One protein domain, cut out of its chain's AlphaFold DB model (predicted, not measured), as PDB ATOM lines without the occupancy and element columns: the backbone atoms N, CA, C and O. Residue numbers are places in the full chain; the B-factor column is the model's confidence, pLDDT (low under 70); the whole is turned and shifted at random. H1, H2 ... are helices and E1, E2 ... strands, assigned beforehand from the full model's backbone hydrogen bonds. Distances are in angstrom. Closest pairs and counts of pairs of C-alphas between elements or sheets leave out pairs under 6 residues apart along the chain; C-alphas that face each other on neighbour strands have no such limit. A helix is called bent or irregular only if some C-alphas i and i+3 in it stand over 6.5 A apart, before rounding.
ATOM      1  N   PRO A 130      31.467   2.176 106.616       85.62
ATOM      2  CA  PRO A 130      31.574   1.313 107.783       85.62
ATOM      3  C   PRO A 130      30.385   0.350 107.857       85.62
ATOM      4  O   PRO A 130      29.272   0.708 107.456       85.62
ATOM      5  N   LEU A 131      30.610  -0.833 108.436       84.19
ATOM      6  CA  LEU A 131      29.592  -1.862 108.681       84.19
ATOM      7  C   LEU A 131      28.278  -1.280 109.213       84.19
ATOM      8  O   LEU A 131      27.212  -1.562 108.672       84.19
ATOM      9  N   GLN A 132      28.367  -0.417 110.226       84.00
ATOM     10  CA  GLN A 132      27.208   0.193 110.866       84.00
ATOM     11  C   GLN A 132      26.324   0.962 109.878       84.00
ATOM     12  O   GLN A 132      25.108   0.802 109.891       84.00
ATOM     13  N   LYS A 133      26.936   1.731 108.969       87.12
ATOM     14  CA  LYS A 133      26.214   2.492 107.944       87.12
ATOM     15  C   LYS A 133      25.562   1.571 106.916       87.12
ATOM     16  O   LYS A 133      24.437   1.809 106.492       87.12
ATOM     17  N   ILE A 134      26.256   0.503 106.529       86.25
ATOM     18  CA  ILE A 134      25.716  -0.495 105.600       86.25
ATOM     19  C   ILE A 134      24.487  -1.176 106.223       86.25
ATOM     20  O   ILE A 134      23.454  -1.294 105.567       86.25
ATOM     21  N   LEU A 135      24.555  -1.553 107.502       86.75
ATOM     22  CA  LEU A 135      23.418  -2.111 108.241       86.75
ATOM     23  C   LEU A 135      22.275  -1.098 108.409       86.75
ATOM     24  O   LEU A 135      21.112  -1.468 108.272       86.75
ATOM     25  N   GLU A 136      22.569   0.177 108.656       87.94
ATOM     26  CA  GLU A 136      21.552   1.240 108.688       87.94
ATOM     27  C   GLU A 136      20.821   1.384 107.346       87.94
ATOM     28  O   GLU A 136      19.595   1.514 107.331       87.94
ATOM     29  N   ASP A 137      21.539   1.287 106.225       88.50
ATOM     30  CA  ASP A 137      20.939   1.291 104.888       88.50
ATOM     31  C   ASP A 137      20.022   0.079 104.661       88.50
ATOM     32  O   ASP A 137      18.970   0.224 104.034       88.50
ATOM     33  N   PHE A 138      20.387  -1.102 105.176       88.94
ATOM     34  CA  PHE A 138      19.548  -2.306 105.098       88.94
ATOM     35  C   PHE A 138      18.203  -2.103 105.802       88.94
ATOM     36  O   PHE A 138      17.158  -2.491 105.283       88.94
ATOM     37  N   PHE A 139      18.212  -1.431 106.955       91.88
ATOM     38  CA  PHE A 139      17.007  -1.131 107.733       91.88
ATOM     39  C   PHE A 139      16.354   0.203 107.368       91.88
ATOM     40  O   PHE A 139      15.525   0.709 108.128       91.88
ATOM     41  N   LYS A 140      16.691   0.807 106.226       88.62
ATOM     42  CA  LYS A 140      16.153   2.116 105.850       88.62
ATOM     43  C   LYS A 140      14.620   2.105 105.834       88.62
ATOM     44  O   LYS A 140      13.984   1.399 105.056       88.62
ATOM     45  N   GLY A 141      14.021   2.949 106.677       86.44
ATOM     46  CA  GLY A 141      12.565   3.036 106.837       86.44
ATOM     47  C   GLY A 141      11.959   1.997 107.789       86.44
ATOM     48  O   GLY A 141      10.735   1.918 107.874       86.44
ATOM     49  N   ALA A 142      12.783   1.231 108.507       90.06
ATOM     50  CA  ALA A 142      12.378   0.309 109.561       90.06
ATOM     51  C   ALA A 142      12.965   0.725 110.921       90.06
ATOM     52  O   ALA A 142      14.093   1.212 111.015       90.06
ATOM     53  N   LYS A 143      12.206   0.514 112.000       90.88
ATOM     54  CA  LYS A 143      12.688   0.697 113.374       90.88
ATOM     55  C   LYS A 143      13.324  -0.603 113.860       90.88
ATOM     56  O   LYS A 143      12.644  -1.621 113.936       90.88
ATOM     57  N   VAL A 144      14.606  -0.576 114.213       92.31
ATOM     58  CA  VAL A 144      15.289  -1.756 114.766       92.31
ATOM     59  C   VAL A 144      14.840  -1.968 116.217       92.31
ATOM     60  O   VAL A 144      14.969  -1.061 117.039       92.31
ATOM     61  N   LYS A 145      14.254  -3.135 116.523       91.31
ATOM     62  CA  LYS A 145      13.689  -3.471 117.851       91.31
ATOM     63  C   LYS A 145      14.531  -4.469 118.643       91.31
ATOM     64  O   LYS A 145      14.476  -4.448 119.867       91.31
ATOM     65  N   ILE A 146      15.294  -5.305 117.943       93.06
ATOM     66  CA  ILE A 146      16.316  -6.196 118.501       93.06
ATOM     67  C   ILE A 146      17.627  -5.803 117.829       93.06
ATOM     68  O   ILE A 146      17.688  -5.794 116.598       93.06
ATOM     69  N   ASP A 147      18.643  -5.438 118.608       94.19
ATOM     70  CA  ASP A 147      19.878  -4.856 118.077       94.19
ATOM     71  C   ASP A 147      21.133  -5.439 118.735       94.19
ATOM     72  O   ASP A 147      21.605  -4.979 119.775       94.19
ATOM     73  N   ARG A 148      21.698  -6.458 118.087       94.62
ATOM     74  CA  ARG A 148      22.940  -7.139 118.471       94.62
ATOM     75  C   ARG A 148      24.120  -6.768 117.577       94.62
ATOM     76  O   ARG A 148      25.082  -7.527 117.498       94.62
ATOM     77  N   ARG A 149      24.092  -5.598 116.923       93.44
ATOM     78  CA  ARG A 149      25.165  -5.156 116.006       93.44
ATOM     79  C   ARG A 149      26.543  -5.125 116.662       93.44
ATOM     80  O   ARG A 149      27.509  -5.591 116.073       93.44
ATOM     81  N   LYS A 150      26.623  -4.647 117.907       92.69
ATOM     82  CA  LYS A 150      27.883  -4.610 118.662       92.69
ATOM     83  C   LYS A 150      28.454  -6.014 118.911       92.69
ATOM     84  O   LYS A 150      29.640  -6.227 118.700       92.69
ATOM     85  N   LEU A 151      27.609  -6.965 119.314       93.19
ATOM     86  CA  LEU A 151      28.028  -8.353 119.531       93.19
ATOM     87  C   LEU A 151      28.483  -8.999 118.215       93.19
ATOM     88  O   LEU A 151      29.509  -9.666 118.177       93.19
ATOM     89  N   LEU A 152      27.764  -8.742 117.119       94.31
ATOM     90  CA  LEU A 152      28.159  -9.202 115.788       94.31
ATOM     91  C   LEU A 152      29.559  -8.691 115.399       94.31
ATOM     92  O   LEU A 152      30.379  -9.457 114.898       94.31
ATOM     93  N   GLU A 153      29.852  -7.413 115.648       92.06
ATOM     94  CA  GLU A 153      31.180  -6.830 115.409       92.06
ATOM     95  C   GLU A 153      32.286  -7.475 116.250       92.06
ATOM     96  O   GLU A 153      33.412  -7.626 115.774       92.06
ATOM     97  N   GLU A 154      31.990  -7.818 117.502       93.19
ATOM     98  CA  GLU A 154      32.929  -8.475 118.413       93.19
ATOM     99  C   GLU A 154      33.230  -9.905 117.944       93.19
ATOM    100  O   GLU A 154      34.400 -10.252 117.764       93.19
ATOM    101  N   GLU A 155      32.202 -10.687 117.620       94.06
ATOM    102  CA  GLU A 155      32.344 -12.058 117.113       94.06
ATOM    103  C   GLU A 155      33.122 -12.118 115.790       94.06
ATOM    104  O   GLU A 155      34.009 -12.960 115.617       94.06
ATOM    105  N   LEU A 156      32.868 -11.180 114.869       92.94
ATOM    106  CA  LEU A 156      33.601 -11.089 113.598       92.94
ATOM    107  C   LEU A 156      35.098 -10.814 113.801       92.94
ATOM    108  O   LEU A 156      35.927 -11.339 113.053       92.94
ATOM    109  N   LYS A 157      35.467 -10.024 114.819       91.12
ATOM    110  CA  LYS A 157      36.877  -9.760 115.161       91.12
ATOM    111  C   LYS A 157      37.568 -10.988 115.743       91.12
ATOM    112  O   LYS A 157      38.763 -11.153 115.495       91.12
ATOM    113  N   VAL A 158      36.834 -11.798 116.509       92.88
ATOM    114  CA  VAL A 158      37.346 -12.994 117.194       92.88
ATOM    115  C   VAL A 158      37.516 -14.155 116.219       92.88
ATOM    116  O   VAL A 158      38.623 -14.672 116.094       92.88
ATOM    117  N   LYS A 159      36.455 -14.557 115.510       92.06
ATOM    118  CA  LYS A 159      36.478 -15.788 114.702       92.06
ATOM    119  C   LYS A 159      37.168 -15.628 113.351       92.06
ATOM    120  O   LYS A 159      37.695 -16.601 112.828       92.06
ATOM    121  N   ARG A 160      37.146 -14.425 112.759       93.12
ATOM    122  CA  ARG A 160      37.719 -14.113 111.428       93.12
ATOM    123  C   ARG A 160      37.255 -15.019 110.273       93.12
ATOM    124  O   ARG A 160      37.812 -14.944 109.184       93.12
ATOM    125  N   LYS A 161      36.195 -15.805 110.471       94.69
ATOM    126  CA  LYS A 161      35.520 -16.601 109.445       94.69
ATOM    127  C   LYS A 161      34.024 -16.332 109.505       94.69
ATOM    128  O   LYS A 161      33.438 -16.348 110.590       94.69
ATOM    129  N   VAL A 162      33.395 -16.080 108.360       95.75
ATOM    130  CA  VAL A 162      31.966 -15.755 108.274       95.75
ATOM    131  C   VAL A 162      31.269 -16.582 107.201       95.75
ATOM    132  O   VAL A 162      31.778 -16.757 106.094       95.75
ATOM    133  N   ILE A 163      30.071 -17.059 107.526       96.06
ATOM    134  CA  ILE A 163      29.151 -17.696 106.586       96.06
ATOM    135  C   ILE A 163      27.927 -16.798 106.434       96.06
ATOM    136  O   ILE A 163      27.250 -16.476 107.409       96.06
ATOM    137  N   LEU A 164      27.622 -16.420 105.197       96.81
ATOM    138  CA  LEU A 164      26.483 -15.580 104.847       96.81
ATOM    139  C   LEU A 164      25.416 -16.423 104.147       96.81
ATOM    140  O   LEU A 164      25.706 -17.123 103.174       96.81
ATOM    141  N   ILE A 165      24.178 -16.335 104.631       96.38
ATOM    142  CA  ILE A 165      23.036 -17.102 104.120       96.38
ATOM    143  C   ILE A 165      21.936 -16.128 103.651       96.38
ATOM    144  O   ILE A 165      21.094 -15.709 104.457       96.38
ATOM    145  N   PRO A 166      21.946 -15.711 102.371       95.81
ATOM    146  CA  PRO A 166      20.933 -14.820 101.807       95.81
ATOM    147  C   PRO A 166      19.569 -15.506 101.632       95.81
ATOM    148  O   PRO A 166      19.475 -16.553 100.996       95.81
ATOM    149  N   GLY A 167      18.495 -14.869 102.107       93.38
ATOM    150  CA  GLY A 167      17.122 -15.335 101.877       93.38
ATOM    151  C   GLY A 167      16.587 -15.077 100.461       93.38
ATOM    152  O   GLY A 167      15.709 -15.812 100.003       93.38
ATOM    153  N   SER A 168      17.123 -14.082  99.745       93.75
ATOM    154  CA  SER A 168      16.768 -13.762  98.357       93.75
ATOM    155  C   SER A 168      17.927 -13.117  97.587       93.75
ATOM    156  O   SER A 168      18.873 -12.576  98.170       93.75
ATOM    157  N   PHE A 169      17.843 -13.109  96.250       92.94
ATOM    158  CA  PHE A 169      18.806 -12.397  95.399       92.94
ATOM    159  C   PHE A 169      18.811 -10.883  95.646       92.94
ATOM    160  O   PHE A 169      19.774 -10.202  95.288       92.94
ATOM    161  N   ARG A 170      17.760 -10.336  96.276       91.62
ATOM    162  CA  ARG A 170      17.642  -8.902  96.574       91.62
ATOM    163  C   ARG A 170      18.644  -8.436  97.620       91.62
ATOM    164  O   ARG A 170      18.986  -7.256  97.650       91.62
ATOM    165  N   VAL A 171      19.154  -9.365  98.426       92.50
ATOM    166  CA  VAL A 171      20.155  -9.100  99.464       92.50
ATOM    167  C   VAL A 171      21.579  -9.112  98.902       92.50
ATOM    168  O   VAL A 171      22.464  -8.482  99.476       92.50
ATOM    169  N   LEU A 172      21.824  -9.743  97.745       92.50
ATOM    170  CA  LEU A 172      23.165  -9.826  97.145       92.50
ATOM    171  C   LEU A 172      23.850  -8.456  96.951       92.50
ATOM    172  O   LEU A 172      25.010  -8.340  97.342       92.50
ATOM    173  N   PRO A 173      23.187  -7.392  96.447       89.44
ATOM    174  CA  PRO A 173      23.760  -6.042  96.391       89.44
ATOM    175  C   PRO A 173      24.340  -5.558  97.720       89.44
ATOM    176  O   PRO A 173      25.427  -4.978  97.772       89.44
ATOM    177  N   PHE A 174      23.594  -5.794  98.797       90.12
ATOM    178  CA  PHE A 174      23.983  -5.432 100.147       90.12
ATOM    179  C   PHE A 174      25.160  -6.294 100.620       90.12
ATOM    180  O   PHE A 174      26.138  -5.748 101.131       90.12
ATOM    181  N   LEU A 175      25.123  -7.610 100.385       91.94
ATOM    182  CA  LEU A 175      26.213  -8.511 100.773       91.94
ATOM    183  C   LEU A 175      27.509  -8.184 100.045       91.94
ATOM    184  O   LEU A 175      28.555  -8.167 100.676       91.94
ATOM    185  N   ILE A 176      27.463  -7.847  98.757       90.81
ATOM    186  CA  ILE A 176      28.661  -7.434  98.021       90.81
ATOM    187  C   ILE A 176      29.277  -6.174  98.641       90.81
ATOM    188  O   ILE A 176      30.485  -6.139  98.869       90.81
ATOM    189  N   ARG A 177      28.471  -5.162  98.990       88.19
ATOM    190  CA  ARG A 177      28.976  -3.976  99.712       88.19
ATOM    191  C   ARG A 177      29.609  -4.368 101.044       88.19
ATOM    192  O   ARG A 177      30.700  -3.907 101.356       88.19
ATOM    193  N   LEU A 178      28.942  -5.225 101.811       89.12
ATOM    194  CA  LEU A 178      29.410  -5.695 103.111       89.12
ATOM    195  C   LEU A 178      30.752  -6.440 103.007       89.12
ATOM    196  O   LEU A 178      31.699  -6.120 103.726       89.12
ATOM    197  N   ILE A 179      30.850  -7.385 102.076       91.06
ATOM    198  CA  ILE A 179      32.024  -8.233 101.868       91.06
ATOM    199  C   ILE A 179      33.227  -7.391 101.441       91.06
ATOM    200  O   ILE A 179      34.266  -7.431 102.098       91.06
ATOM    201  N   PHE A 180      33.086  -6.597 100.376       87.81
ATOM    202  CA  PHE A 180      34.215  -5.866  99.797       87.81
ATOM    203  C   PHE A 180      34.636  -4.644 100.616       87.81
ATOM    204  O   PHE A 180      35.825  -4.343 100.653       87.81
ATOM    205  N   ASN A 181      33.709  -3.955 101.295       85.06
ATOM    206  CA  ASN A 181      34.063  -2.779 102.096       85.06
ATOM    207  C   ASN A 181      34.547  -3.120 103.511       85.06
ATOM    208  O   ASN A 181      35.164  -2.264 104.135       85.06
ATOM    209  N   ASN A 182      34.201  -4.294 104.059       85.31
ATOM    210  CA  ASN A 182      34.465  -4.600 105.471       85.31
ATOM    211  C   ASN A 182      35.179  -5.938 105.671       85.31
ATOM    212  O   ASN A 182      36.240  -5.962 106.293       85.31
ATOM    213  N   PHE A 183      34.626  -7.047 105.174       87.12
ATOM    214  CA  PHE A 183      35.157  -8.375 105.509       87.12
ATOM    215  C   PHE A 183      36.513  -8.642 104.862       87.12
ATOM    216  O   PHE A 183      37.459  -8.988 105.567       87.12
ATOM    217  N   LEU A 184      36.644  -8.391 103.559       83.38
ATOM    218  CA  LEU A 184      37.900  -8.633 102.848       83.38
ATOM    219  C   LEU A 184      39.013  -7.668 103.269       83.38
ATOM    220  O   LEU A 184      40.156  -8.085 103.403       83.38
ATOM    221  N   GLU A 185      38.686  -6.400 103.543       80.25
ATOM    222  CA  GLU A 185      39.663  -5.446 104.094       80.25
ATOM    223  C   GLU A 185      40.164  -5.855 105.490       80.25
ATOM    224  O   GLU A 185      41.269  -5.491 105.881       80.25
ATOM    225  N   SER A 186      39.350  -6.602 106.241       81.88
ATOM    226  CA  SER A 186      39.672  -7.074 107.590       81.88
ATOM    227  C   SER A 186      40.240  -8.496 107.606       81.88
ATOM    228  O   SER A 186      40.262  -9.108 108.673       81.88
ATOM    229  N   GLU A 187      40.654  -9.036 106.454       87.56
ATOM    230  CA  GLU A 187      41.175 -10.406 106.317       87.56
ATOM    231  C   GLU A 187      40.227 -11.474 106.904       87.56
ATOM    232  O   GLU A 187      40.660 -12.479 107.461       87.56
ATOM    233  N   ILE A 188      38.913 -11.238 106.822       91.19
ATOM    234  CA  ILE A 188      37.893 -12.207 107.235       91.19
ATOM    235  C   ILE A 188      37.635 -13.156 106.065       91.19
ATOM    236  O   ILE A 188      37.309 -12.712 104.962       91.19
ATOM    237  N   GLU A 189      37.724 -14.459 106.316       93.06
ATOM    238  CA  GLU A 189      37.358 -15.489 105.345       93.06
ATOM    239  C   GLU A 189      35.835 -15.510 105.153       93.06
ATOM    240  O   GLU A 189      35.084 -15.673 106.117       93.06
ATOM    241  N   VAL A 190      35.367 -15.344 103.911       94.19
ATOM    242  CA  VAL A 190      33.937 -15.254 103.588       94.19
ATOM    243  C   VAL A 190      33.478 -16.481 102.814       94.19
ATOM    244  O   VAL A 190      33.960 -16.744 101.713       94.19
ATOM    245  N   SER A 191      32.463 -17.159 103.345       94.75
ATOM    246  CA  SER A 191      31.686 -18.175 102.635       94.75
ATOM    247  C   SER A 191      30.248 -17.703 102.398       94.75
ATOM    248  O   SER A 191      29.610 -17.150 103.295       94.75
ATOM    249  N   LEU A 192      29.712 -17.927 101.199       94.62
ATOM    250  CA  LEU A 192      28.346 -17.567 100.809       94.62
ATOM    251  C   LEU A 192      27.567 -18.825 100.412       94.62
ATOM    252  O   LEU A 192      27.944 -19.494  99.452       94.62
ATOM    253  N   PHE A 193      26.476 -19.132 101.120       93.50
ATOM    254  CA  PHE A 193      25.604 -20.266 100.789       93.50
ATOM    255  C   PHE A 193      24.527 -19.868  99.781       93.50
ATOM    256  O   PHE A 193      23.666 -19.044 100.077       93.50
ATOM    257  N   LEU A 194      24.539 -20.500  98.609       94.50
ATOM    258  CA  LEU A 194      23.565 -20.291  97.535       94.50
ATOM    259  C   LEU A 194      22.839 -21.594  97.188       94.50
ATOM    260  O   LEU A 194      23.373 -22.692  97.361       94.50
ATOM    261  N   LYS A 195      21.625 -21.503  96.643       92.88
ATOM    262  CA  LYS A 195      20.948 -22.699  96.135       92.88
ATOM    263  C   LYS A 195      21.577 -23.186  94.842       92.88
ATOM    264  O   LYS A 195      21.954 -22.394  93.983       92.88
ATOM    265  N   LYS A 196      21.577 -24.505  94.638       91.88
ATOM    266  CA  LYS A 196      21.903 -25.092  93.327       91.88
ATOM    267  C   LYS A 196      20.862 -24.764  92.253       91.88
ATOM    268  O   LYS A 196      21.213 -24.664  91.085       91.88
ATOM    269  N   ARG A 197      19.587 -24.631  92.634       88.25
ATOM    270  CA  ARG A 197      18.463 -24.337  91.729       88.25
ATOM    271  C   ARG A 197      17.576 -23.251  92.308       88.25
ATOM    272  O   ARG A 197      17.371 -23.198  93.519       88.25
ATOM    273  N   ARG A 198      17.028 -22.401  91.439       87.44
ATOM    274  CA  ARG A 198      16.215 -21.272  91.882       87.44
ATOM    275  C   ARG A 198      14.854 -21.754  92.373       87.44
ATOM    276  O   ARG A 198      14.032 -22.226  91.595       87.44
ATOM    277  N   VAL A 199      14.597 -21.517  93.650       88.88
ATOM    278  CA  VAL A 199      13.290 -21.674  94.286       88.88
ATOM    279  C   VAL A 199      12.852 -20.277  94.715       88.88
ATOM    280  O   VAL A 199      13.608 -19.573  95.377       88.88
ATOM    281  N   LEU A 200      11.662 -19.836  94.297       89.12
ATOM    282  CA  LEU A 200      11.210 -18.450  94.501       89.12
ATOM    283  C   LEU A 200      12.233 -17.430  93.955       89.12
ATOM    284  O   LEU A 200      12.633 -17.521  92.797       89.12
ATOM    285  N   ASP A 201      12.612 -16.452  94.771       91.12
ATOM    286  CA  ASP A 201      13.658 -15.456  94.541       91.12
ATOM    287  C   ASP A 201      14.940 -15.763  95.336       91.12
ATOM    288  O   ASP A 201      15.764 -14.872  95.534       91.12
ATOM    289  N   GLU A 202      15.137 -17.007  95.788       92.56
ATOM    290  CA  GLU A 202      16.390 -17.429  96.425       92.56
ATOM    291  C   GLU A 202      17.554 -17.373  95.419       92.56
ATOM    292  O   GLU A 202      17.371 -17.706  94.238       92.56
ATOM    293  N   PRO A 203      18.745 -16.933  95.857       94.00
ATOM    294  CA  PRO A 203      19.860 -16.721  94.954       94.00
ATOM    295  C   PRO A 203      20.555 -18.031  94.577       94.00
ATOM    296  O   PRO A 203      20.745 -18.930  95.401       94.00
ATOM    297  N   VAL A 204      20.989 -18.088  93.322       93.75
ATOM    298  CA  VAL A 204      21.824 -19.155  92.751       93.75
ATOM    299  C   VAL A 204      23.173 -18.580  92.289       93.75
ATOM    300  O   VAL A 204      23.281 -17.356  92.162       93.75
ATOM    301  N   PRO A 205      24.200 -19.405  92.005       94.38
ATOM    302  CA  PRO A 205      25.495 -18.918  91.514       94.38
ATOM    303  C   PRO A 205      25.403 -17.945  90.325       94.38
ATOM    304  O   PRO A 205      26.040 -16.895  90.368       94.38
ATOM    305  N   ASP A 206      24.520 -18.209  89.348       91.19
ATOM    306  CA  ASP A 206      24.285 -17.319  88.194       91.19
ATOM    307  C   ASP A 206      23.965 -15.863  88.611       91.19
ATOM    308  O   ASP A 206      24.344 -14.917  87.917       91.19
ATOM    309  N   ASP A 207      23.276 -15.652  89.740       92.25
ATOM    310  CA  ASP A 207      22.910 -14.310  90.218       92.25
ATOM    311  C   ASP A 207      24.102 -13.542  90.771       92.25
ATOM    312  O   ASP A 207      24.236 -12.335  90.545       92.25
ATOM    313  N   LEU A 208      24.956 -14.251  91.510       92.00
ATOM    314  CA  LEU A 208      26.190 -13.700  92.041       92.00
ATOM    315  C   LEU A 208      27.126 -13.339  90.890       92.00
ATOM    316  O   LEU A 208      27.612 -12.209  90.842       92.00
ATOM    317  N   ASP A 209      27.318 -14.253  89.941       90.88
ATOM    318  CA  ASP A 209      28.180 -14.044  88.777       90.88
ATOM    319  C   ASP A 209      27.704 -12.858  87.940       90.88
ATOM    320  O   ASP A 209      28.502 -11.998  87.556       90.88
ATOM    321  N   PHE A 210      26.394 -12.748  87.701       87.88
ATOM    322  CA  PHE A 210      25.808 -11.595  87.022       87.88
ATOM    323  C   PHE A 210      26.163 -10.278  87.728       87.88
ATOM    324  O   PHE A 210      26.589  -9.309  87.087       87.88
ATOM    325  N   LEU A 211      26.011 -10.238  89.054       87.94
ATOM    326  CA  LEU A 211      26.264  -9.039  89.845       87.94
ATOM    327  C   LEU A 211      27.758  -8.686  89.905       87.94
ATOM    328  O   LEU A 211      28.115  -7.522  89.706       87.94
ATOM    329  N   LEU A 212      28.633  -9.671  90.126       89.50
ATOM    330  CA  LEU A 212      30.089  -9.488  90.142       89.50
ATOM    331  C   LEU A 212      30.600  -8.983  88.791       89.50
ATOM    332  O   LEU A 212      31.349  -8.004  88.752       89.50
ATOM    333  N   ASN A 213      30.127  -9.567  87.686       88.88
ATOM    334  CA  ASN A 213      30.477  -9.135  86.332       88.88
ATOM    335  C   ASN A 213      30.050  -7.690  86.068       88.88
ATOM    336  O   ASN A 213      30.835  -6.885  85.559       88.88
ATOM    337  N   ARG A 214      28.828  -7.323  86.468       85.19
ATOM    338  CA  ARG A 214      28.331  -5.947  86.338       85.19
ATOM    339  C   ARG A 214      29.171  -4.947  87.133       85.19
ATOM    340  O   ARG A 214      29.371  -3.823  86.674       85.19
ATOM    341  N   LEU A 215      29.652  -5.345  88.310       85.81
ATOM    342  CA  LEU A 215      30.476  -4.512  89.188       85.81
ATOM    343  C   LEU A 215      31.980  -4.601  88.883       85.81
ATOM    344  O   LEU A 215      32.755  -3.868  89.493       85.81
ATOM    345  N   LYS A 216      32.393  -5.442  87.924       87.81
ATOM    346  CA  LYS A 216      33.799  -5.722  87.582       87.81
ATOM    347  C   LYS A 216      34.621  -6.204  88.786       87.81
ATOM    348  O   LYS A 216      35.786  -5.839  88.937       87.81
ATOM    349  N   LEU A 217      34.001  -7.008  89.645       86.94
ATOM    350  CA  LEU A 217      34.626  -7.613  90.819       86.94
ATOM    351  C   LEU A 217      35.020  -9.064  90.524       86.94
ATOM    352  O   LEU A 217      34.390  -9.728  89.705       86.94
ATOM    353  N   LYS A 218      36.056  -9.557  91.206       82.00
ATOM    354  CA  LYS A 218      36.511 -10.948  91.096       82.00
ATOM    355  C   LYS A 218      36.046 -11.774  92.302       82.00
ATOM    356  O   LYS A 218      36.082 -11.252  93.416       82.00
ATOM    357  N   PRO A 219      35.682 -13.055  92.115       75.44
ATOM    358  CA  PRO A 219      35.256 -13.934  93.204       75.44
ATOM    359  C   PRO A 219      36.415 -14.512  94.031       75.44
ATOM    360  O   PRO A 219      36.152 -15.179  95.018       75.44
ATOM    361  N   GLU A 220      37.678 -14.260  93.659       69.62
ATOM    362  CA  GLU A 220      38.897 -14.925  94.173       69.62
ATOM    363  C   GLU A 220      39.069 -14.896  95.712       69.62
ATOM    364  O   GLU A 220      39.845 -15.681  96.244       69.62
ATOM    365  N   ASN A 221      38.312 -14.056  96.425       71.12
ATOM    366  CA  ASN A 221      38.349 -13.917  97.884       71.12
ATOM    367  C   ASN A 221      37.038 -14.345  98.584       71.12
ATOM    368  O   ASN A 221      36.800 -13.975  99.730       71.12
ATOM    369  N   MET A 222      36.153 -15.071  97.898       86.50
ATOM    370  CA  MET A 222      34.891 -15.584  98.443       86.50
ATOM    371  C   MET A 222      34.732 -17.065  98.109       86.50
ATOM    372  O   MET A 222      34.850 -17.465  96.953       86.50
ATOM    373  N   ASN A 223      34.389 -17.871  99.110       90.94
ATOM    374  CA  ASN A 223      34.016 -19.262  98.907       90.94
ATOM    375  C   ASN A 223      32.504 -19.363  98.646       90.94
ATOM    376  O   ASN A 223      31.694 -18.961  99.479       90.94
ATOM    377  N   VAL A 224      32.104 -19.887  97.488       92.38
ATOM    378  CA  VAL A 224      30.687 -20.074  97.147       92.38
ATOM    379  C   VAL A 224      30.297 -21.516  97.436       92.38
ATOM    380  O   VAL A 224      30.695 -22.441  96.730       92.38
ATOM    381  N   LEU A 225      29.487 -21.699  98.471       93.31
ATOM    382  CA  LEU A 225      28.958 -22.993  98.881       93.31
ATOM    383  C   LEU A 225      27.562 -23.180  98.288       93.31
ATOM    384  O   LEU A 225      26.769 -22.239  98.241       93.31
ATOM    385  N   THR A 226      27.236 -24.397  97.848       93.31
ATOM    386  CA  THR A 226      25.916 -24.685  97.270       93.31
ATOM    387  C   THR A 226      25.206 -25.834  97.964       93.31
ATOM    388  O   THR A 226      25.821 -26.845  98.295       93.31
ATOM    389  N   TYR A 227      23.890 -25.706  98.137       91.19
ATOM    390  CA  TYR A 227      23.041 -26.737  98.741       91.19
ATOM    391  C   TYR A 227      21.849 -27.090  97.844       91.19
ATOM    392  O   TYR A 227      21.424 -26.300  96.993       91.19
ATOM    393  N   ASP A 228      21.325 -28.306  98.016       89.31
ATOM    394  CA  ASP A 228      20.194 -28.826  97.243       89.31
ATOM    395  C   ASP A 228      18.971 -29.047  98.139       89.31
ATOM    396  O   ASP A 228      18.889 -30.007  98.909       89.31
ATOM    397  N   PHE A 229      18.007 -28.134  98.041       91.06
ATOM    398  CA  PHE A 229      16.712 -28.253  98.692       91.06
ATOM    399  C   PHE A 229      15.630 -27.637  97.804       91.06
ATOM    400  O   PHE A 229      15.717 -26.469  97.419       91.06
ATOM    401  N   GLN A 230      14.612 -28.436  97.480       88.31
ATOM    402  CA  GLN A 230      13.539 -28.048  96.560       88.31
ATOM    403  C   GLN A 230      12.462 -27.175  97.233       88.31
ATOM    404  O   GLN A 230      11.774 -26.423  96.548       88.31
ATOM    405  N   GLY A 231      12.329 -27.243  98.564       92.44
ATOM    406  CA  GLY A 231      11.447 -26.369  99.347       92.44
ATOM    407  C   GLY A 231      12.036 -24.978  99.569       92.44
ATOM    408  O   GLY A 231      13.199 -24.754  99.256       92.44
ATOM    409  N   ALA A 232      11.267 -24.028 100.102       92.31
ATOM    410  CA  ALA A 232      11.766 -22.671 100.360       92.31
ATOM    411  C   ALA A 232      12.775 -22.624 101.529       92.31
ATOM    412  O   ALA A 232      12.588 -23.299 102.539       92.31
ATOM    413  N   GLY A 233      13.826 -21.809 101.414       93.19
ATOM    414  CA  GLY A 233      14.869 -21.680 102.439       93.19
ATOM    415  C   GLY A 233      15.881 -22.832 102.416       93.19
ATOM    416  O   GLY A 233      16.199 -23.384 101.359       93.19
ATOM    417  N   LEU A 234      16.406 -23.189 103.589       92.00
ATOM    418  CA  LEU A 234      17.391 -24.255 103.797       92.00
ATOM    419  C   LEU A 234      16.842 -25.390 104.662       92.00
ATOM    420  O   LEU A 234      16.132 -25.168 105.644       92.00
ATOM    421  N   ASP A 235      17.263 -26.608 104.326       93.38
ATOM    422  CA  ASP A 235      17.204 -27.771 105.204       93.38
ATOM    423  C   ASP A 235      18.618 -28.048 105.720       93.38
ATOM    424  O   ASP A 235      19.436 -28.610 104.992       93.38
ATOM    425  N   LEU A 236      18.914 -27.646 106.960       92.38
ATOM    426  CA  LEU A 236      20.237 -27.811 107.569       92.38
ATOM    427  C   LEU A 236      20.725 -29.268 107.585       92.38
ATOM    428  O   LEU A 236      21.927 -29.494 107.546       92.38
ATOM    429  N   ARG A 237      19.826 -30.263 107.540       90.62
ATOM    430  CA  ARG A 237      20.200 -31.690 107.438       90.62
ATOM    431  C   ARG A 237      20.851 -32.044 106.097       90.62
ATOM    432  O   ARG A 237      21.451 -33.105 105.971       90.62
ATOM    433  N   LYS A 238      20.679 -31.192 105.081       88.81
ATOM    434  CA  LYS A 238      21.200 -31.355 103.713       88.81
ATOM    435  C   LYS A 238      22.338 -30.384 103.391       88.81
ATOM    436  O   LYS A 238      22.816 -30.375 102.255       88.81
ATOM    437  N   VAL A 239      22.727 -29.538 104.342       88.06
ATOM    438  CA  VAL A 239      23.825 -28.584 104.178       88.06
ATOM    439  C   VAL A 239      25.124 -29.261 104.589       88.06
ATOM    440  O   VAL A 239      25.207 -29.845 105.665       88.06
ATOM    441  N   ASP A 240      26.133 -29.155 103.729       85.50
ATOM    442  CA  ASP A 240      27.489 -29.602 104.028       85.50
ATOM    443  C   ASP A 240      28.349 -28.382 104.370       85.50
ATOM    444  O   ASP A 240      28.486 -27.461 103.558       85.50
ATOM    445  N   PHE A 241      28.863 -28.340 105.598       87.00
ATOM    446  CA  PHE A 241      29.733 -27.261 106.057       87.00
ATOM    447  C   PHE A 241      31.197 -27.639 105.796       87.00
ATOM    448  O   PHE A 241      31.588 -28.771 106.073       87.00
ATOM    449  N   PRO A 242      32.030 -26.703 105.302       83.88
ATOM    450  CA  PRO A 242      33.425 -26.999 104.971       83.88
ATOM    451  C   PRO A 242      34.264 -27.351 106.208       83.88
ATOM    452  O   PRO A 242      35.190 -28.156 106.124       83.88
ATOM    453  N   GLU A 243      33.930 -26.762 107.357       88.38
ATOM    454  CA  GLU A 243      34.538 -27.025 108.662       88.38
ATOM    455  C   GLU A 243      33.438 -27.035 109.741       88.38
ATOM    456  O   GLU A 243      32.247 -26.929 109.436       88.38
ATOM    457  N   ASN A 244      33.812 -27.159 111.017       90.06
ATOM    458  CA  ASN A 244      32.847 -27.128 112.110       90.06
ATOM    459  C   ASN A 244      32.122 -25.763 112.141       90.06
ATOM    460  O   ASN A 244      32.782 -24.736 112.304       90.06
ATOM    461  N   PRO A 245      30.777 -25.705 112.029       91.69
ATOM    462  CA  PRO A 245      30.037 -24.439 111.971       91.69
ATOM    463  C   PRO A 245      30.249 -23.545 113.201       91.69
ATOM    464  O   PRO A 245      30.088 -22.330 113.110       91.69
ATOM    465  N   LYS A 246      30.667 -24.117 114.339       91.25
ATOM    466  CA  LYS A 246      30.998 -23.366 115.562       91.25
ATOM    467  C   LYS A 246      32.200 -22.432 115.398       91.25
ATOM    468  O   LYS A 246      32.280 -21.431 116.114       91.25
ATOM    469  N   ASP A 247      33.070 -22.702 114.430       92.75
ATOM    470  CA  ASP A 247      34.262 -21.898 114.142       92.75
ATOM    471  C   ASP A 247      33.945 -20.651 113.293       92.75
ATOM    472  O   ASP A 247      34.801 -19.787 113.109       92.75
ATOM    473  N   PHE A 248      32.702 -20.506 112.817       94.94
ATOM    474  CA  PHE A 248      32.262 -19.378 111.994       94.94
ATOM    475  C   PHE A 248      31.337 -18.425 112.754       94.94
ATOM    476  O   PHE A 248      30.644 -18.791 113.708       94.94
ATOM    477  N   VAL A 249      31.288 -17.179 112.287       96.56
ATOM    478  CA  VAL A 249      30.134 -16.298 112.489       96.56
ATOM    479  C   VAL A 249      29.125 -16.609 111.390       96.56
ATOM    480  O   VAL A 249      29.388 -16.350 110.218       96.56
ATOM    481  N   ILE A 250      27.971 -17.170 111.741       97.19
ATOM    482  CA  ILE A 250      26.933 -17.522 110.764       97.19
ATOM    483  C   ILE A 250      25.853 -16.443 110.778       97.19
ATOM    484  O   ILE A 250      25.300 -16.137 111.833       97.19
ATOM    485  N   ILE A 251      25.548 -15.853 109.620       97.88
ATOM    486  CA  ILE A 251      24.578 -14.760 109.489       97.88
ATOM    487  C   ILE A 251      23.511 -15.129 108.459       97.88
ATOM    488  O   ILE A 251      23.774 -15.207 107.256       97.88
ATOM    489  N   GLY A 252      22.286 -15.319 108.941       97.19
ATOM    490  CA  GLY A 252      21.096 -15.472 108.119       97.19
ATOM    491  C   GLY A 252      20.464 -14.126 107.784       97.19
ATOM    492  O   GLY A 252      20.180 -13.335 108.684       97.19
ATOM    493  N   PHE A 253      20.202 -13.882 106.502       96.75
ATOM    494  CA  PHE A 253      19.506 -12.684 106.037       96.75
ATOM    495  C   PHE A 253      18.079 -12.992 105.596       96.75
ATOM    496  O   PHE A 253      17.838 -14.008 104.944       96.75
ATOM    497  N   GLU A 254      17.173 -12.059 105.884       94.56
ATOM    498  CA  GLU A 254      15.731 -12.162 105.623       94.56
ATOM    499  C   GLU A 254      15.028 -13.299 106.400       94.56
ATOM    500  O   GLU A 254      15.638 -14.140 107.066       94.56
ATOM    501  N   GLU A 255      13.697 -13.312 106.342       94.25
ATOM    502  CA  GLU A 255      12.857 -14.184 107.169       94.25
ATOM    503  C   GLU A 255      13.059 -15.679 106.888       94.25
ATOM    504  O   GLU A 255      12.917 -16.501 107.791       94.25
ATOM    505  N   ARG A 256      13.428 -16.059 105.657       92.38
ATOM    506  CA  ARG A 256      13.661 -17.472 105.313       92.38
ATOM    507  C   ARG A 256      14.802 -18.068 106.125       92.38
ATOM    508  O   ARG A 256      14.637 -19.144 106.694       92.38
ATOM    509  N   SER A 257      15.920 -17.352 106.237       93.62
ATOM    510  CA  SER A 257      17.059 -17.816 107.030       93.62
ATOM    511  C   SER A 257      16.718 -17.872 108.518       93.62
ATOM    512  O   SER A 257      17.157 -18.790 109.201       93.62
ATOM    513  N   MET A 258      15.869 -16.964 109.016       94.31
ATOM    514  CA  MET A 258      15.361 -17.021 110.393       94.31
ATOM    515  C   MET A 258      14.623 -18.335 110.686       94.31
ATOM    516  O   MET A 258      14.848 -18.935 111.733       94.31
ATOM    517  N   PHE A 259      13.770 -18.805 109.772       94.06
ATOM    518  CA  PHE A 259      13.047 -20.068 109.961       94.06
ATOM    519  C   PHE A 259      13.927 -21.299 109.731       94.06
ATOM    520  O   PHE A 259      13.765 -22.297 110.426       94.06
ATOM    521  N   SER A 260      14.858 -21.244 108.778       93.69
ATOM    522  CA  SER A 260      15.771 -22.355 108.485       93.69
ATOM    523  C   SER A 260      16.832 -22.585 109.558       93.69
ATOM    524  O   SER A 260      17.259 -23.716 109.749       93.69
ATOM    525  N   LEU A 261      17.254 -21.538 110.269       94.75
ATOM    526  CA  LEU A 261      18.228 -21.652 111.362       94.75
ATOM    527  C   LEU A 261      17.579 -22.030 112.704       94.75
ATOM    528  O   LEU A 261      18.275 -22.301 113.684       94.75
ATOM    529  N   HIS A 262      16.247 -22.085 112.766       93.38
ATOM    530  CA  HIS A 262      15.523 -22.461 113.971       93.38
ATOM    531  C   HIS A 262      15.814 -23.921 114.359       93.38
ATOM    532  O   HIS A 262      15.377 -24.849 113.684       93.38
ATOM    533  N   GLY A 263      16.537 -24.123 115.466       90.25
ATOM    534  CA  GLY A 263      16.954 -25.445 115.947       90.25
ATOM    535  C   GLY A 263      18.373 -25.871 115.544       90.25
ATOM    536  O   GLY A 263      18.705 -27.050 115.683       90.25
ATOM    537  N   ALA A 264      19.202 -24.942 115.059       93.12
ATOM    538  CA  ALA A 264      20.630 -25.167 114.843       93.12
ATOM    539  C   ALA A 264      21.393 -25.461 116.155       93.12
ATOM    540  O   ALA A 264      21.072 -24.909 117.211       93.12
ATOM    541  N   LEU A 265      22.425 -26.308 116.069       92.44
ATOM    542  CA  LEU A 265      23.359 -26.638 117.160       92.44
ATOM    543  C   LEU A 265      24.699 -25.887 117.015       92.44
ATOM    544  O   LEU A 265      25.794 -26.446 117.137       92.44
ATOM    545  N   PHE A 266      24.595 -24.603 116.682       92.75
ATOM    546  CA  PHE A 266      25.687 -23.639 116.601       92.75
ATOM    547  C   PHE A 266      25.127 -22.222 116.761       92.75
ATOM    548  O   PHE A 266      23.938 -21.988 116.543       92.75
ATOM    549  N   ASP A 267      25.994 -21.275 117.108       94.12
ATOM    550  CA  ASP A 267      25.641 -19.862 117.222       94.12
ATOM    551  C   ASP A 267      25.336 -19.239 115.858       94.12
ATOM    552  O   ASP A 267      26.063 -19.456 114.882       94.12
ATOM    553  N   TYR A 268      24.311 -18.392 115.794       96.25
ATOM    554  CA  TYR A 268      24.004 -17.648 114.577       96.25
ATOM    555  C   TYR A 268      23.386 -16.277 114.844       96.25
ATOM    556  O   TYR A 268      22.811 -15.996 115.897       96.25
ATOM    557  N   PHE A 269      23.484 -15.418 113.834       97.62
ATOM    558  CA  PHE A 269      22.839 -14.118 113.775       97.62
ATOM    559  C   PHE A 269      21.720 -14.113 112.737       97.62
ATOM    560  O   PHE A 269      21.803 -14.774 111.700       97.62
ATOM    561  N   ILE A 270      20.685 -13.317 112.999       97.19
ATOM    562  CA  ILE A 270      19.583 -13.054 112.071       97.19
ATOM    563  C   ILE A 270      19.557 -11.559 111.766       97.19
ATOM    564  O   ILE A 270      19.463 -10.748 112.685       97.19
ATOM    565  N   VAL A 271      19.576 -11.198 110.483       97.12
ATOM    566  CA  VAL A 271      19.466  -9.815 109.997       97.12
ATOM    567  C   VAL A 271      18.276  -9.725 109.041       97.12
ATOM    568  O   VAL A 271      18.345 -10.183 107.900       97.12
ATOM    569  N   THR A 272      17.152  -9.167 109.493       95.56
ATOM    570  CA  THR A 272      15.926  -9.113 108.673       95.56
ATOM    571  C   THR A 272      15.014  -7.949 109.032       95.56
ATOM    572  O   THR A 272      14.956  -7.513 110.182       95.56
ATOM    573  N   THR A 273      14.254  -7.472 108.050       94.12
ATOM    574  CA  THR A 273      13.002  -6.747 108.280       94.12
ATOM    575  C   THR A 273      11.858  -7.747 108.457       94.12
ATOM    576  O   THR A 273      11.893  -8.832 107.881       94.12
ATOM    577  N   ILE A 274      10.882  -7.421 109.302       93.31
ATOM    578  CA  ILE A 274       9.714  -8.269 109.579       93.31
ATOM    579  C   ILE A 274       8.537  -7.781 108.737       93.31
ATOM    580  O   ILE A 274       8.093  -6.641 108.884       93.31
ATOM    581  N   GLU A 275       8.053  -8.655 107.863       89.00
ATOM    582  CA  GLU A 275       7.047  -8.387 106.836       89.00
ATOM    583  C   GLU A 275       5.975  -9.484 106.759       89.00
ATOM    584  O   GLU A 275       4.807  -9.172 106.535       89.00
ATOM    585  N   SER A 276       6.310 -10.764 106.961       89.81
ATOM    586  CA  SER A 276       5.313 -11.837 106.876       89.81
ATOM    587  C   SER A 276       4.581 -12.078 108.201       89.81
ATOM    588  O   SER A 276       5.177 -12.002 109.281       89.81
ATOM    589  N   PRO A 277       3.303 -12.505 108.161       88.88
ATOM    590  CA  PRO A 277       2.592 -12.930 109.365       88.88
ATOM    591  C   PRO A 277       3.307 -14.047 110.137       88.88
ATOM    592  O   PRO A 277       3.256 -14.080 111.366       88.88
ATOM    593  N   LYS A 278       4.000 -14.954 109.433       91.19
ATOM    594  CA  LYS A 278       4.787 -16.035 110.046       91.19
ATOM    595  C   LYS A 278       5.942 -15.458 110.879       91.19
ATOM    596  O   LYS A 278       6.113 -15.852 112.033       91.19
ATOM    597  N   ALA A 279       6.657 -14.463 110.354       93.31
ATOM    598  CA  ALA A 279       7.734 -13.777 111.064       93.31
ATOM    599  C   ALA A 279       7.229 -12.919 112.232       93.31
ATOM    600  O   ALA A 279       7.853 -12.895 113.294       93.31
ATOM    601  N   MET A 280       6.072 -12.267 112.097       92.69
ATOM    602  CA  MET A 280       5.456 -11.511 113.198       92.69
ATOM    603  C   MET A 280       5.095 -12.415 114.376       92.69
ATOM    604  O   MET A 280       5.329 -12.050 115.525       92.69
ATOM    605  N   ARG A 281       4.576 -13.624 114.115       92.00
ATOM    606  CA  ARG A 281       4.284 -14.610 115.170       92.00
ATOM    607  C   ARG A 281       5.555 -15.145 115.828       92.00
ATOM    608  O   ARG A 281       5.579 -15.285 117.047       92.00
ATOM    609  N   TYR A 282       6.600 -15.399 115.037       94.00
ATOM    610  CA  TYR A 282       7.913 -15.820 115.536       94.00
ATOM    611  C   TYR A 282       8.539 -14.773 116.463       94.00
ATOM    612  O   TYR A 282       9.080 -15.094 117.520       94.00
ATOM    613  N   THR A 283       8.454 -13.500 116.077       93.69
ATOM    614  CA  THR A 283       9.155 -12.406 116.759       93.69
ATOM    615  C   THR A 283       8.329 -11.706 117.831       93.69
ATOM    616  O   THR A 283       8.916 -11.212 118.785       93.69
ATOM    617  N   ASN A 284       6.995 -11.710 117.738       92.06
ATOM    618  CA  ASN A 284       6.082 -10.820 118.475       92.06
ATOM    619  C   ASN A 284       6.203  -9.333 118.081       92.06
ATOM    620  O   ASN A 284       5.890  -8.439 118.866       92.06
ATOM    621  N   LEU A 285       6.654  -9.060 116.854       90.50
ATOM    622  CA  LEU A 285       6.798  -7.714 116.293       90.50
ATOM    623  C   LEU A 285       5.757  -7.537 115.179       90.50
ATOM    624  O   LEU A 285       5.993  -7.916 114.037       90.50
ATOM    625  N   PHE A 286       4.572  -7.029 115.523       85.19
ATOM    626  CA  PHE A 286       3.425  -6.926 114.607       85.19
ATOM    627  C   PHE A 286       3.318  -5.538 113.945       85.19
ATOM    628  O   PHE A 286       3.661  -4.526 114.553       85.19
ATOM    629  N   GLU A 287       2.752  -5.473 112.728       66.50
ATOM    630  CA  GLU A 287       2.736  -4.274 111.851       66.50
ATOM    631  C   GLU A 287       2.150  -2.994 112.452       66.50
ATOM    632  O   GLU A 287       2.418  -1.905 111.945       66.50
ATOM    633  N   HIS A 288       1.359  -3.077 113.526       65.38
ATOM    634  CA  HIS A 288       0.817  -1.879 114.173       65.38
ATOM    635  C   HIS A 288       1.911  -0.963 114.756       65.38
ATOM    636  O   HIS A 288       1.623   0.188 115.070       65.38
ATOM    637  N   GLU A 289       3.157  -1.438 114.845       56.00
ATOM    638  CA  GLU A 289       4.336  -0.662 115.240       56.00
ATOM    639  C   GLU A 289       5.142  -0.080 114.051       56.00
ATOM    640  O   GLU A 289       6.159   0.584 114.265       56.00
ATOM    641  N   GLY A 290       4.697  -0.293 112.804       70.06
ATOM    642  CA  GLY A 290       5.429   0.055 111.579       70.06
ATOM    643  C   GLY A 290       6.434  -1.020 111.136       70.06
ATOM    644  O   GLY A 290       6.547  -2.083 111.750       70.06
ATOM    645  N   ARG A 291       7.178  -0.756 110.047       85.00
ATOM    646  CA  ARG A 291       8.238  -1.668 109.578       85.00
ATOM    647  C   ARG A 291       9.287  -1.839 110.669       85.00
ATOM    648  O   ARG A 291       9.823  -0.851 111.175       85.00
ATOM    649  N   THR A 292       9.598  -3.084 110.998       91.19
ATOM    650  CA  THR A 292      10.498  -3.418 112.103       91.19
ATOM    651  C   THR A 292      11.703  -4.193 111.593       91.19
ATOM    652  O   THR A 292      11.558  -5.087 110.766       91.19
ATOM    653  N   GLY A 293      12.891  -3.830 112.072       93.50
ATOM    654  CA  GLY A 293      14.146  -4.524 111.795       93.50
ATOM    655  C   GLY A 293      14.650  -5.292 113.013       93.50
ATOM    656  O   GLY A 293      14.413  -4.880 114.155       93.50
ATOM    657  N   ILE A 294      15.373  -6.381 112.771       95.56
ATOM    658  CA  ILE A 294      16.093  -7.126 113.803       95.56
ATOM    659  C   ILE A 294      17.524  -7.435 113.354       95.56
ATOM    660  O   ILE A 294      17.758  -7.846 112.218       95.56
ATOM    661  N   VAL A 295      18.465  -7.253 114.278       96.62
ATOM    662  CA  VAL A 295      19.789  -7.883 114.286       96.62
ATOM    663  C   VAL A 295      19.821  -8.734 115.547       96.62
ATOM    664  O   VAL A 295      20.119  -8.227 116.623       96.62
ATOM    665  N   GLY A 296      19.407  -9.991 115.436       95.69
ATOM    666  CA  GLY A 296      19.293 -10.914 116.563       95.69
ATOM    667  C   GLY A 296      20.484 -11.863 116.654       95.69
ATOM    668  O   GLY A 296      21.092 -12.176 115.633       95.69
ATOM    669  N   TYR A 297      20.786 -12.335 117.861       95.44
ATOM    670  CA  TYR A 297      21.781 -13.375 118.137       95.44
ATOM    671  C   TYR A 297      21.086 -14.556 118.812       95.44
ATOM    672  O   TYR A 297      20.252 -14.361 119.700       95.44
ATOM    673  N   VAL A 298      21.419 -15.766 118.376       93.81
ATOM    674  CA  VAL A 298      20.893 -17.007 118.931       93.81
ATOM    675  C   VAL A 298      22.073 -17.917 119.281       93.81
ATOM    676  O   VAL A 298      22.769 -18.374 118.373       93.81
ATOM    677  N   PRO A 299      22.308 -18.172 120.578       90.81
ATOM    678  CA  PRO A 299      23.280 -19.152 121.039       90.81
ATOM    679  C   PRO A 299      22.927 -20.587 120.631       90.81
ATOM    680  O   PRO A 299      21.747 -20.954 120.553       90.81
ATOM    681  N   ASP A 300      23.958 -21.408 120.470       87.75
ATOM    682  CA  ASP A 300      23.894 -22.848 120.221       87.75
ATOM    683  C   ASP A 300      22.877 -23.561 121.132       87.75
ATOM    684  O   ASP A 300      22.828 -23.355 122.348       87.75
ATOM    685  N   GLY A 301      22.046 -24.414 120.526       80.31
ATOM    686  CA  GLY A 301      21.151 -25.327 121.237       80.31
ATOM    687  C   GLY A 301      19.896 -24.675 121.815       80.31
ATOM    688  O   GLY A 301      19.073 -25.368 122.425       80.31
ATOM    689  N   THR A 302      19.709 -23.369 121.615       86.00
ATOM    690  CA  THR A 302      18.542 -22.632 122.115       86.00
ATOM    691  C   THR A 302      17.402 -22.563 121.100       86.00
ATOM    692  O   THR A 302      17.591 -22.659 119.887       86.00
ATOM    693  N   LEU A 303      16.178 -22.392 121.608       87.25
ATOM    694  CA  LEU A 303      14.991 -22.157 120.790       87.25
ATOM    695  C   LEU A 303      14.516 -20.717 121.000       87.25
ATOM    696  O   LEU A 303      13.860 -20.446 122.000       87.25
ATOM    697  N   PRO A 304      14.791 -19.787 120.074       89.94
ATOM    698  CA  PRO A 304      14.409 -18.380 120.234       89.94
ATOM    699  C   PRO A 304      12.891 -18.133 120.186       89.94
ATOM    700  O   PRO A 304      12.429 -17.072 120.588       89.94
ATOM    701  N   ALA A 305      12.094 -19.094 119.715       91.25
ATOM    702  CA  ALA A 305      10.635 -19.019 119.709       91.25
ATOM    703  C   ALA A 305      10.023 -20.398 119.980       91.25
ATOM    704  O   ALA A 305      10.531 -21.414 119.513       91.25
ATOM    705  N   VAL A 306       8.911 -20.451 120.712       87.88
ATOM    706  CA  VAL A 306       8.262 -21.698 121.135       87.88
ATOM    707  C   VAL A 306       6.747 -21.576 121.009       87.88
ATOM    708  O   VAL A 306       6.149 -20.620 121.508       87.88
ATOM    709  N   ARG A 307       6.122 -22.584 120.379       87.12
ATOM    710  CA  ARG A 307       4.672 -22.633 120.095       87.12
ATOM    711  C   ARG A 307       4.206 -21.416 119.271       87.12
ATOM    712  O   ARG A 307       3.168 -20.817 119.528       87.12
ATOM    713  N   TRP A 308       5.012 -21.022 118.283       90.56
ATOM    714  CA  TRP A 308       4.844 -19.795 117.496       90.56
ATOM    715  C   TRP A 308       4.074 -19.983 116.175       90.56
ATOM    716  O   TRP A 308       3.864 -19.021 115.439       90.56
ATOM    717  N   GLN A 309       3.582 -21.191 115.884       89.50
ATOM    718  CA  GLN A 309       2.756 -21.484 114.704       89.50
ATOM    719  C   GLN A 309       1.467 -20.634 114.652       89.50
ATOM    720  O   GLN A 309       0.947 -20.306 113.583       89.50
ATOM    721  N   GLY A 310       0.977 -20.220 115.826       88.88
ATOM    722  CA  GLY A 310      -0.053 -19.203 115.992       88.88
ATOM    723  C   GLY A 310      -1.464 -19.704 116.282       88.88
ATOM    724  O   GLY A 310      -2.260 -18.881 116.709       88.88
ATOM    725  N   ASN A 311      -1.812 -20.982 116.089       87.81
ATOM    726  CA  ASN A 311      -3.147 -21.507 116.449       87.81
ATOM    727  C   ASN A 311      -3.349 -21.674 117.960       87.81
ATOM    728  O   ASN A 311      -4.476 -21.633 118.448       87.81
ATOM    729  N   GLU A 312      -2.249 -21.811 118.683       88.44
ATOM    730  CA  GLU A 312      -2.207 -21.972 120.119       88.44
ATOM    731  C   GLU A 312      -1.465 -20.808 120.789       88.44
ATOM    732  O   GLU A 312      -0.718 -20.086 120.122       88.44
ATOM    733  N   ARG A 313      -1.668 -20.618 122.102       87.75
ATOM    734  CA  ARG A 313      -0.996 -19.547 122.852       87.75
ATOM    735  C   ARG A 313       0.527 -19.702 122.733       87.75
ATOM    736  O   ARG A 313       1.040 -20.765 123.095       87.75
ATOM    737  N   PRO A 314       1.251 -18.678 122.256       87.56
ATOM    738  CA  PRO A 314       2.699 -18.754 122.167       87.56
ATOM    739  C   PRO A 314       3.310 -18.815 123.566       87.56
ATOM    740  O   PRO A 314       2.848 -18.152 124.495       87.56
ATOM    741  N   MET A 315       4.355 -19.625 123.711       83.69
ATOM    742  CA  MET A 315       5.092 -19.727 124.970       83.69
ATOM    743  C   MET A 315       6.279 -18.775 124.976       83.69
ATOM    744  O   MET A 315       6.576 -18.187 126.003       83.69
ATOM    745  N   MET A 316       6.951 -18.580 123.848       87.62
ATOM    746  CA  MET A 316       8.043 -17.616 123.756       87.62
ATOM    747  C   MET A 316       8.173 -17.116 122.327       87.62
ATOM    748  O   MET A 316       7.981 -17.880 121.381       87.62
ATOM    749  N   SER A 317       8.523 -15.846 122.167       91.81
ATOM    750  CA  SER A 317       8.884 -15.255 120.884       91.81
ATOM    751  C   SER A 317      10.328 -14.790 120.909       91.81
ATOM    752  O   SER A 317      10.912 -14.621 121.981       91.81
ATOM    753  N   PHE A 318      10.867 -14.482 119.732       93.50
ATOM    754  CA  PHE A 318      12.246 -14.026 119.635       93.50
ATOM    755  C   PHE A 318      12.498 -12.703 120.370       93.50
ATOM    756  O   PHE A 318      13.533 -12.552 121.011       93.50
ATOM    757  N   TYR A 319      11.536 -11.772 120.358       92.19
ATOM    758  CA  TYR A 319      11.640 -10.545 121.154       92.19
ATOM    759  C   TYR A 319      11.822 -10.849 122.643       92.19
ATOM    760  O   TYR A 319      12.690 -10.282 123.299       92.19
ATOM    761  N   TYR A 320      11.037 -11.780 123.176       88.06
ATOM    762  CA  TYR A 320      11.125 -12.144 124.583       88.06
ATOM    763  C   TYR A 320      12.376 -12.935 124.924       88.06
ATOM    764  O   TYR A 320      12.994 -12.670 125.951       88.06
ATOM    765  N   PHE A 321      12.774 -13.854 124.049       89.19
ATOM    766  CA  PHE A 321      14.037 -14.567 124.169       89.19
ATOM    767  C   PHE A 321      15.219 -13.597 124.295       89.19
ATOM    768  O   PHE A 321      16.021 -13.723 125.217       89.19
ATOM    769  N   ASP A 322      15.278 -12.582 123.432       89.62
ATOM    770  CA  ASP A 322      16.331 -11.565 123.441       89.62
ATOM    771  C   ASP A 322      16.377 -10.779 124.766       89.62
ATOM    772  O   ASP A 322      17.445 -10.580 125.348       89.62
ATOM    773  N   ARG A 323      15.208 -10.411 125.308       85.56
ATOM    774  CA  ARG A 323      15.096  -9.729 126.612       85.56
ATOM    775  C   ARG A 323      15.511 -10.614 127.783       85.56
ATOM    776  O   ARG A 323      16.085 -10.116 128.752       85.56
ATOM    777  N   ILE A 324      15.216 -11.910 127.718       81.06
ATOM    778  CA  ILE A 324      15.646 -12.867 128.741       81.06
ATOM    779  C   ILE A 324      17.164 -13.026 128.693       81.06
ATOM    780  O   ILE A 324      17.808 -12.966 129.744       81.06
ATOM    781  N   LEU A 325      17.732 -13.157 127.491       82.38
ATOM    782  CA  LEU A 325      19.172 -13.278 127.279       82.38
ATOM    783  C   LEU A 325      19.927 -12.089 127.893       82.38
ATOM    784  O   LEU A 325      20.884 -12.308 128.636       82.38
ATOM    785  N   ASP A 326      19.433 -10.861 127.688       81.44
ATOM    786  CA  ASP A 326      19.956  -9.645 128.337       81.44
ATOM    787  C   ASP A 326      19.942  -9.719 129.864       81.44
ATOM    788  O   ASP A 326      20.852  -9.228 130.527       81.44
ATOM    789  N   SER A 327      18.876 -10.286 130.431       73.38
ATOM    790  CA  SER A 327      18.661 -10.279 131.878       73.38
ATOM    791  C   SER A 327      19.466 -11.342 132.627       73.38
ATOM    792  O   SER A 327      19.840 -11.114 133.776       73.38
ATOM    793  N   MET A 328      19.725 -12.498 132.006       69.94
ATOM    794  CA  MET A 328      20.287 -13.665 132.696       69.94
ATOM    795  C   MET A 328      21.715 -14.026 132.298       69.94
ATOM    796  O   MET A 328      22.421 -14.637 133.099       69.94
ATOM    797  N   GLY A 329      22.131 -13.739 131.062       61.00
ATOM    798  CA  GLY A 329      23.453 -14.111 130.546       61.00
ATOM    799  C   GLY A 329      23.783 -15.618 130.520       61.00
ATOM    800  O   GLY A 329      24.919 -15.960 130.205       61.00
ATOM    801  N   ARG A 330      22.852 -16.531 130.853       54.53
ATOM    802  CA  ARG A 330      23.082 -17.993 130.889       54.53
ATOM    803  C   ARG A 330      22.173 -18.740 129.909       54.53
ATOM    804  O   ARG A 330      20.953 -18.656 129.987       54.53
ATOM    805  N   ILE A 331      22.813 -19.484 129.008       58.75
ATOM    806  CA  ILE A 331      22.245 -20.143 127.815       58.75
ATOM    807  C   ILE A 331      21.529 -21.466 128.151       58.75
ATOM    808  O   ILE A 331      20.551 -21.835 127.503       58.75
ATOM    809  N   GLU A 332      21.979 -22.172 129.193       60.56
ATOM    810  CA  GLU A 332      21.591 -23.566 129.465       60.56
ATOM    811  C   GLU A 332      20.097 -23.744 129.788       60.56
ATOM    812  O   GLU A 332      19.487 -24.723 129.358       60.56
ATOM    813  N   GLU A 333      19.468 -22.793 130.488       57.81
ATOM    814  CA  GLU A 333      18.051 -22.898 130.877       57.81
ATOM    815  C   GLU A 333      17.075 -22.616 129.719       57.81
ATOM    816  O   GLU A 333      15.937 -23.084 129.754       57.81
ATOM    817  N   LEU A 334      17.529 -21.920 128.669       63.25
ATOM    818  CA  LEU A 334      16.731 -21.557 127.488       63.25
ATOM    819  C   LEU A 334      16.608 -22.693 126.463       63.25
ATOM    820  O   LEU A 334      15.778 -22.631 125.557       63.25
ATOM    821  N   SER A 335      17.417 -23.746 126.609       60.59
ATOM    822  CA  SER A 335      17.350 -24.950 125.773       60.59
ATOM    823  C   SER A 335      16.133 -25.838 126.089       60.59
ATOM    824  O   SER A 335      15.740 -26.669 125.263       60.59
ATOM    825  N   ASN A 336      15.508 -25.649 127.262       66.56
ATOM    826  CA  ASN A 336      14.368 -26.434 127.730       66.56
ATOM    827  C   ASN A 336      13.067 -25.610 127.737       66.56
ATOM    828  O   ASN A 336      12.883 -24.699 128.548       66.56
ATOM    829  N   LYS A 337      12.120 -26.011 126.878       65.06
ATOM    830  CA  LYS A 337      10.771 -25.434 126.763       65.06
ATOM    831  C   LYS A 337      10.027 -25.333 128.105       65.06
ATOM    832  O   LYS A 337       9.319 -24.355 128.323       65.06
ATOM    833  N   GLU A 338      10.209 -26.295 129.006       64.12
ATOM    834  CA  GLU A 338       9.533 -26.377 130.311       64.12
ATOM    835  C   GLU A 338      10.106 -25.411 131.361       64.12
ATOM    836  O   GLU A 338       9.559 -25.289 132.456       64.12
ATOM    837  N   ARG A 339      11.234 -24.746 131.078       68.12
ATOM    838  CA  ARG A 339      11.909 -23.855 132.037       68.12
ATOM    839  C   ARG A 339      11.752 -22.371 131.723       68.12
ATOM    840  O   ARG A 339      11.927 -21.559 132.626       68.12
ATOM    841  N   ILE A 340      11.351 -22.009 130.502       67.38
ATOM    842  CA  ILE A 340      11.223 -20.607 130.056       67.38
ATOM    843  C   ILE A 340      10.323 -19.790 130.995       67.38
ATOM    844  O   ILE A 340      10.633 -18.656 131.361       67.38
ATOM    845  N   HIS A 341       9.212 -20.374 131.434       69.88
ATOM    846  CA  HIS A 341       8.212 -19.668 132.223       69.88
ATOM    847  C   HIS A 341       8.617 -19.454 133.692       69.88
ATOM    848  O   HIS A 341       8.063 -18.582 134.357       69.88
ATOM    849  N   ARG A 342       9.623 -20.190 134.190       71.31
ATOM    850  CA  ARG A 342      10.227 -19.958 135.519       71.31
ATOM    851  C   ARG A 342      11.022 -18.660 135.558       71.31
ATOM    852  O   ARG A 342      11.074 -18.003 136.592       71.31
ATOM    853  N   ILE A 343      11.631 -18.325 134.427       69.06
ATOM    854  CA  ILE A 343      12.620 -17.262 134.284       69.06
ATOM    855  C   ILE A 343      11.958 -15.895 134.122       69.06
ATOM    856  O   ILE A 343      12.324 -14.932 134.793       69.06
ATOM    857  N   ALA A 344      10.984 -15.802 133.219       73.12
ATOM    858  CA  ALA A 344      10.357 -14.532 132.866       73.12
ATOM    859  C   ALA A 344       8.826 -14.637 132.802       73.12
ATOM    860  O   ALA A 344       8.207 -14.332 131.785       73.12
TER     861      ALA A 344
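What this domain is: This is residues 130 to 344 of the 812 residues of the protein "NAGPA domain-containing protein" of Thermotogae bacterium (UniProt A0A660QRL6). A twisted sheet of seven strands is the middle of three layers: H2, H3 and H4 cover one face, H5, H6 and H7 the other. H1 only grazes the sheet, and H8 and H9 are off it. The printed part has 215 residues, with nine named helices and seven named strands in the order H1 E1 H2 E2 H3 E3 H4 E4 E5 H5 E6 H6 E7 H7 H8 H9. The mixed sheet runs E1 E7 E6 E5 E2 E3 E4, and the class is mixed, helices and strands. The whole is compact, with a radius of gyration of the C-alphas of 17.0 A, yet elongated, spanning 54 by 35 by 35 A.

How they stand to each other: Find the strands first: E1 at residues 143 to 147, E2 at 161 to 166, E3 at 189 to 195, E4 at 222 to 227, E5 at 249 to 253, E6 at 268 to 274 and E7 at 292 to 298. E7 and E6 are antiparallel, with N 270 and O 296 2.9 A apart; the other neighbours are parallel, for instance E2 and E3, with N 164 and O 191 2.8 A apart. H1, residues 131 to 138, touches H3, residues 169 to 183, at a shallow tilt of 14 degrees, opposite ways; their closest C-alphas, of Leu 131 and Asn 182, are 6.4 A apart. H2, residues 149 to 159, has a height over the sheet of 8.5 A. H3 lies over E2 and E3, and its residues 169 to 173 alone touch H4, residues 205 to 215. H5, residues 254 to 260, stands up from the sheet on the opposite face to H3. H6, residues 277 to 283, only just touches H7, residues 318 to 328, with 3 pairs of C-alphas within 8 A, the closest those of Thr 283 and Phe 318, 4.5 A. H8, residues 332 to 335, and H9, residues 340 to 343, are close but not clearly touching. E2 H3 E3, E3 H4 E4 and E5 H5 E6 are strand-helix-strand units, parallel neighbours joined through a helix, with right-handed crossovers. Every O i to N i+4 pair is within hydrogen-bond range in H1, H2, H4, H5, H6 and H7, and 9 of 11 in H3; H8 and H9 are too short for such a pair.

Where its parts are: Find C-alpha 131 at (29.592, -1.862, 108.681), where H1 begins. H3 runs 19.6 A and is only just irregular, with C-alphas 170 and 173 6.8 A apart. E3 spans 20.2 A and E7 18.4 A. H9 ends at C-alpha 343, (12.620, -17.262, 134.284).

The domain as a whole: The C-alphas farthest apart, of Lys 216 and Arg 342, are 55.3 A apart. The printed part has no cut; the links E4 to E5 and E7 to H7 are long. The mean pLDDT of the printed part is 88.0; residue 220, residues 287 to 289, residues 328 to 341 and residue 343 are under 70.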